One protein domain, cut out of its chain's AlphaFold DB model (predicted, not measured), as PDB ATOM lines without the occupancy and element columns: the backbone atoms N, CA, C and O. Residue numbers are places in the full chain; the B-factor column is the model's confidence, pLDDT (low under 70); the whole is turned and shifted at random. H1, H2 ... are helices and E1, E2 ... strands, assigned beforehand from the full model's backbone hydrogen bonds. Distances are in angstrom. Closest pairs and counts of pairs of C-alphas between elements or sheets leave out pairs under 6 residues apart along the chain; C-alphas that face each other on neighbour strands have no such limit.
ATOM      1  N   VAL A  11      54.605  71.203  87.736       93.69
ATOM      2  CA  VAL A  11      53.331  70.481  87.807       93.69
ATOM      3  C   VAL A  11      52.602  70.840  89.097       93.69
ATOM      4  O   VAL A  11      53.198  70.900  90.168       93.69
ATOM      5  N   SER A  12      51.296  71.068  89.007       94.12
ATOM      6  CA  SER A  12      50.429  71.423  90.130       94.12
ATOM      7  C   SER A  12      49.108  70.660  90.065       94.12
ATOM      8  O   SER A  12      48.613  70.339  88.984       94.12
ATOM      9  N   ILE A  13      48.530  70.370  91.229       94.56
ATOM     10  CA  ILE A  13      47.197  69.782  91.374       94.56
ATOM     11  C   ILE A  13      46.381  70.644  92.340       94.56
ATOM     12  O   ILE A  13      46.874  71.044  93.392       94.56
ATOM     13  N   SER A  14      45.140  70.954  91.978       94.25
ATOM     14  CA  SER A  14      44.224  71.775  92.773       94.25
ATOM     15  C   SER A  14      42.851  71.123  92.843       94.25
ATOM     16  O   SER A  14      42.357  70.579  91.855       94.25
ATOM     17  N   GLU A  15      42.215  71.196  94.005       93.44
ATOM     18  CA  GLU A  15      40.845  70.729  94.206       93.44
ATOM     19  C   GLU A  15      39.880  71.881  93.892       93.44
ATOM     20  O   GLU A  15      40.038  72.991  94.391       93.44
ATOM     21  N   LEU A  16      38.906  71.624  93.023       90.56
ATOM     22  CA  LEU A  16      37.842  72.546  92.650       90.56
ATOM     23  C   LEU A  16      36.541  72.025  93.264       90.56
ATOM     24  O   LEU A  16      36.085  70.934  92.920       90.56
ATOM     25  N   GLN A  17      35.959  72.788  94.182       84.81
ATOM     26  CA  GLN A  17      34.653  72.501  94.770       84.81
ATOM     27  C   GLN A  17      33.609  73.359  94.035       84.81
ATOM     28  O   GLN A  17      33.569  74.570  94.237       84.81
ATOM     29  N   GLU A  18      32.784  72.754  93.175       76.69
ATOM     30  CA  GLU A  18      31.628  73.418  92.549       76.69
ATOM     31  C   GLU A  18      30.349  72.855  93.182       76.69
ATOM     32  O   GLU A  18      29.758  71.885  92.707       76.69
ATOM     33  N   GLY A  19      29.943  73.436  94.313       81.94
ATOM     34  CA  GLY A  19      28.786  72.965  95.075       81.94
ATOM     35  C   GLY A  19      29.005  71.563  95.659       81.94
ATOM     36  O   GLY A  19      29.902  71.361  96.482       81.94
ATOM     37  N   ILE A  20      28.171  70.604  95.242       76.31
ATOM     38  CA  ILE A  20      28.205  69.203  95.704       76.31
ATOM     39  C   ILE A  20      29.291  68.397  94.962       76.31
ATOM     40  O   ILE A  20      29.826  67.430  95.504       76.31
ATOM     41  N   ASP A  21      29.661  68.808  93.747       82.62
ATOM     42  CA  ASP A  21      30.628  68.097  92.914       82.62
ATOM     43  C   ASP A  21      32.068  68.536  93.206       82.62
ATOM     44  O   ASP A  21      32.427  69.718  93.162       82.62
ATOM     45  N   LYS A  22      32.933  67.543  93.443       89.31
ATOM     46  CA  LYS A  22      34.371  67.742  93.628       89.31
ATOM     47  C   LYS A  22      35.121  67.393  92.348       89.31
ATOM     48  O   LYS A  22      35.029  66.280  91.834       89.31
ATOM     49  N   ARG A  23      35.891  68.348  91.835       93.44
ATOM     50  CA  ARG A  23      36.761  68.188  90.667       93.44
ATOM     51  C   ARG A  23      38.216  68.415  91.061       93.44
ATOM     52  O   ARG A  23      38.526  69.058  92.056       93.44
ATOM     53  N   PHE A  24      39.127  67.884  90.265       94.75
ATOM     54  CA  PHE A  24      40.566  67.953  90.478       94.75
ATOM     55  C   PHE A  24      41.209  68.473  89.202       94.75
ATOM     56  O   PHE A  24      41.101  67.844  88.151       94.75
ATOM     57  N   LYS A  25      41.859  69.628  89.284       95.88
ATOM     58  CA  LYS A  25      42.559  70.268  88.175       95.88
ATOM     59  C   LYS A  25      44.050  69.989  88.298       95.88
ATOM     60  O   LYS A  25      44.659  70.383  89.285       95.88
ATOM     61  N   VAL A  26      44.637  69.346  87.300       96.38
ATOM     62  CA  VAL A  26      46.079  69.106  87.190       96.38
ATOM     63  C   VAL A  26      46.619  70.001  86.088       96.38
ATOM     64  O   VAL A  26      46.082  69.999  84.983       96.38
ATOM     65  N   THR A  27      47.643  70.792  86.384       95.69
ATOM     66  CA  THR A  27      48.232  71.751  85.443       95.69
ATOM     67  C   THR A  27      49.739  71.567  85.400       95.69
ATOM     68  O   THR A  27      50.372  71.631  86.453       95.69
ATOM     69  N   ARG A  28      50.317  71.390  84.209       94.75
ATOM     70  CA  ARG A  28      51.765  71.496  83.991       94.75
ATOM     71  C   ARG A  28      52.082  72.723  83.157       94.75
ATOM     72  O   ARG A  28      51.376  73.004  82.192       94.75
ATOM     73  N   ARG A  29      53.131  73.457  83.509       93.31
ATOM     74  CA  ARG A  29      53.559  74.651  82.776       93.31
ATOM     75  C   ARG A  29      55.062  74.672  82.547       93.31
ATOM     76  O   ARG A  29      55.839  74.216  83.382       93.31
ATOM     77  N   LEU A  30      55.448  75.239  81.413       91.44
ATOM     78  CA  LEU A  30      56.800  75.681  81.114       91.44
ATOM     79  C   LEU A  30      56.781  77.211  81.110       91.44
ATOM     80  O   LEU A  30      56.433  77.799  80.080       91.44
ATOM     81  N   PRO A  31      57.131  77.867  82.231       83.38
ATOM     82  CA  PRO A  31      57.049  79.325  82.347       83.38
ATOM     83  C   PRO A  31      57.922  80.016  81.294       83.38
ATOM     84  O   PRO A  31      57.510  80.993  80.682       83.38
ATOM     85  N   ASP A  32      59.077  79.423  80.995       85.12
ATOM     86  CA  ASP A  32      60.051  79.913  80.021       85.12
ATOM     87  C   ASP A  32      59.525  79.928  78.571       85.12
ATOM     88  O   ASP A  32      60.026  80.669  77.734       85.12
ATOM     89  N   MET A  33      58.514  79.108  78.257       84.94
ATOM     90  CA  MET A  33      57.873  79.070  76.934       84.94
ATOM     91  C   MET A  33      56.444  79.623  76.943       84.94
ATOM     92  O   MET A  33      55.785  79.593  75.911       84.94
ATOM     93  N   SER A  34      55.944  80.101  78.090       86.00
ATOM     94  CA  SER A  34      54.530  80.474  78.266       86.00
ATOM     95  C   SER A  34      53.543  79.376  77.823       86.00
ATOM     96  O   SER A  34      52.439  79.664  77.369       86.00
ATOM     97  N   VAL A  35      53.935  78.103  77.958       88.94
ATOM     98  CA  VAL A  35      53.095  76.941  77.622       88.94
ATOM     99  C   VAL A  35      52.515  76.359  78.904       88.94
ATOM    100  O   VAL A  35      53.251  76.108  79.859       88.94
ATOM    101  N   ALA A  36      51.209  76.099  78.917       93.62
ATOM    102  CA  ALA A  36      50.537  75.405  80.007       93.62
ATOM    103  C   ALA A  36      49.540  74.374  79.467       93.62
ATOM    104  O   ALA A  36      48.797  74.643  78.527       93.62
ATOM    105  N   GLU A  37      49.500  73.206  80.099       94.44
ATOM    106  CA  GLU A  37      48.536  72.147  79.823       94.44
ATOM    107  C   GLU A  37      47.738  71.859  81.094       94.44
ATOM    108  O   GLU A  37      48.310  71.665  82.168       94.44
ATOM    109  N   THR A  38      46.409  71.848  80.978       95.38
ATOM    110  CA  THR A  38      45.487  71.656  82.105       95.38
ATOM    111  C   THR A  38      44.542  70.496  81.822       95.38
ATOM    112  O   THR A  38      43.931  70.436  80.757       95.38
ATOM    113  N   ARG A  39      44.362  69.595  82.794       95.56
ATOM    114  CA  ARG A  39      43.364  68.515  82.752       95.56
ATOM    115  C   ARG A  39      42.510  68.517  84.011       95.56
ATOM    116  O   ARG A  39      43.015  68.721  85.111       95.56
ATOM    117  N   ILE A  40      41.209  68.281  83.851       94.44
ATOM    118  CA  ILE A  40      40.240  68.252  84.952       94.44
ATOM    119  C   ILE A  40      39.664  66.844  85.080       94.44
ATOM    120  O   ILE A  40      39.272  66.223  84.093       94.44
ATOM    121  N   PHE A  41      39.584  66.355  86.312       93.81
ATOM    122  CA  PHE A  41      39.072  65.038  86.660       93.81
ATOM    123  C   PHE A  41      37.965  65.159  87.700       93.81
ATOM    124  O   PHE A  41      38.015  66.026  88.565       93.81
ATOM    125  N   ARG A  42      36.981  64.259  87.655       92.44
ATOM    126  CA  ARG A  42      36.007  64.080  88.750       92.44
ATOM    127  C   ARG A  42      36.532  63.149  89.848       92.44
ATOM    128  O   ARG A  42      36.058  63.182  90.972       92.44
ATOM    129  N   ASP A  43      37.529  62.329  89.521       92.94
ATOM    130  CA  ASP A  43      38.093  61.328  90.422       92.94
ATOM    131  C   ASP A  43      39.507  61.717  90.884       92.94
ATOM    132  O   ASP A  43      40.379  62.037  90.068       92.94
ATOM    133  N   LYS A  44      39.740  61.652  92.202       92.50
ATOM    134  CA  LYS A  44      41.021  62.017  92.826       92.50
ATOM    135  C   LYS A  44      42.160  61.094  92.404       92.50
ATOM    136  O   LYS A  44      43.278  61.570  92.212       92.50
ATOM    137  N   LYS A  45      41.905  59.786  92.273       94.75
ATOM    138  CA  LYS A  45      42.948  58.808  91.925       94.75
ATOM    139  C   LYS A  45      43.447  59.052  90.508       94.75
ATOM    140  O   LYS A  45      44.654  59.062  90.300       94.75
ATOM    141  N   LYS A  46      42.544  59.325  89.559       95.06
ATOM    142  CA  LYS A  46      42.925  59.671  88.177       95.06
ATOM    143  C   LYS A  46      43.752  60.955  88.106       95.06
ATOM    144  O   LYS A  46      44.766  60.981  87.416       95.06
ATOM    145  N   ALA A  47      43.357  61.990  88.849       94.94
ATOM    146  CA  ALA A  47      44.125  63.231  88.919       94.94
ATOM    147  C   ALA A  47      45.525  63.010  89.505       94.94
ATOM    148  O   ALA A  47      46.508  63.531  88.982       94.94
ATOM    149  N   ARG A  48      45.621  62.205  90.568       94.75
ATOM    150  CA  ARG A  48      46.898  61.881  91.203       94.75
ATOM    151  C   ARG A  48      47.809  61.064  90.287       94.75
ATOM    152  O   ARG A  48      48.971  61.412  90.155       94.75
ATOM    153  N   ALA A  49      47.269  60.063  89.592       96.12
ATOM    154  CA  ALA A  49      48.029  59.256  88.641       96.12
ATOM    155  C   ALA A  49      48.664  60.107  87.529       96.12
ATOM    156  O   ALA A  49      49.844  59.944  87.242       96.12
ATOM    157  N   LEU A  50      47.911  61.054  86.953       95.56
ATOM    158  CA  LEU A  50      48.459  61.978  85.955       95.56
ATOM    159  C   LEU A  50      49.522  62.911  86.557       95.56
ATOM    160  O   LEU A  50      50.537  63.187  85.928       95.56
ATOM    161  N   PHE A  51      49.289  63.411  87.769       94.50
ATOM    162  CA  PHE A  51      50.247  64.272  88.456       94.50
ATOM    163  C   PHE A  51      51.591  63.561  88.687       94.50
ATOM    164  O   PHE A  51      52.635  64.124  88.376       94.50
ATOM    165  N   ASP A  52      51.559  62.318  89.178       94.25
ATOM    166  CA  ASP A  52      52.759  61.498  89.380       94.25
ATOM    167  C   ASP A  52      53.422  61.103  88.040       94.25
ATOM    168  O   ASP A  52      54.647  61.049  87.962       94.25
ATOM    169  N   GLU A  53      52.646  60.887  86.967       94.44
ATOM    170  CA  GLU A  53      53.173  60.676  85.606       94.44
ATOM    171  C   GLU A  53      53.953  61.898  85.101       94.44
ATOM    172  O   GLU A  53      55.033  61.751  84.539       94.44
ATOM    173  N   TRP A  54      53.432  63.107  85.321       92.25
ATOM    174  CA  TRP A  54      54.059  64.351  84.862       92.25
ATOM    175  C   TRP A  54      55.244  64.815  85.712       92.25
ATOM    176  O   TRP A  54      56.021  65.651  85.253       92.25
ATOM    177  N   LEU A  55      55.373  64.315  86.942       86.81
ATOM    178  CA  LEU A  55      56.526  64.580  87.808       86.81
ATOM    179  C   LEU A  55      57.763  63.738  87.463       86.81
ATOM    180  O   LEU A  55      58.845  64.039  87.973       86.81
ATOM    181  N   LYS A  56      57.592  62.675  86.676       80.75
ATOM    182  CA  LYS A  56      58.632  61.702  86.330       80.75
ATOM    183  C   LYS A  56      59.547  62.208  85.217       80.75
ATOM    184  O   LYS A  56      60.762  61.927  85.319       80.75
TER     185      LYS A  56
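Overview. This is residues 11 to 56 of the 56 residues of an uncharacterized protein of Archaeon GW2011_AR15 (UniProt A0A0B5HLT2). A long, twisted sheet of three strands, E1, E2 and E3, makes one layer, and a single helix, H1, packs on one of its faces, running along the inner strand E2; no named helix covers the other face. The two hairpin turns lie at opposite ends of the long axis, at residues 19 to 20 and 31 to 34. The printed part has 46 residues with three named strands and then one named helix, in the order E1 E2 E3 H1; the sheet has the order E1, E2, E3, all antiparallel. The class is mixed, helices and strands. The whole is only just compact, close to loose, with a radius of gyration of the C-alphas of 11.3 A, and it is flat, spanning 37 by 20 by 10 A.

Arrangement. Begin with the sheet and its inner strand E2, residues 21 to 30. On one side of it look for the edge strand E1, residues 11 to 18, antiparallel to E2 at 154 degrees between their directions; the two form a hairpin. Here N 14 and O 25 are within hydrogen-bond range at 2.8 A, and so are N 23 and O 16 at 2.8 A. On the other side look for the edge strand E3, residues 35 to 41, antiparallel to E2 at 161 degrees, again a hairpin. Check N 26 and O 39 at 2.8 A, and N 37 and O 28 at 2.8 A, both within hydrogen-bond range. E1, E2 and E3 are a meander, each strand the antiparallel neighbour of the one before. Now move to H1, residues 44 to 54, which is on the sheet at a height over the sheet of 8.4 A, giving two layers, a helix on one face of a sheet. It lies over E2 and runs along the strands, at 1 degree to E2 on the local plane. The closest C-alphas of E2 and H1 are those of Phe 24 and Ala 47, 6.1 A apart; those of E1 and H1 are Val 11 and Trp 54, 6.8 A apart. In H1 every O i to N i+4 pair is within hydrogen-bond range.

Along the chain. Find C-alpha 21 at (30.628, 68.097, 92.914); from there E2 runs 29.7 A to C-alpha 30 at (56.800, 75.681, 81.114). E1 runs 22.4 A from Val 11 to Glu 18, and E3 runs 20.5 A from Val 35 to Phe 41. H1 runs 15.5 A from Lys 44 to Trp 54, where C-alpha 54 stands at (54.059, 64.351, 84.862).

Size, cuts and confidence. The two C-alphas farthest apart are those of Ile 20 and Asp 32, 37.1 A. The links E1 to E2, E2 to E3 and E3 to H1 are tight. The printed part has no cut and ends at residue 56, the chain's last residue. The mean pLDDT of the printed part is 91.2, and no printed residue is under 70.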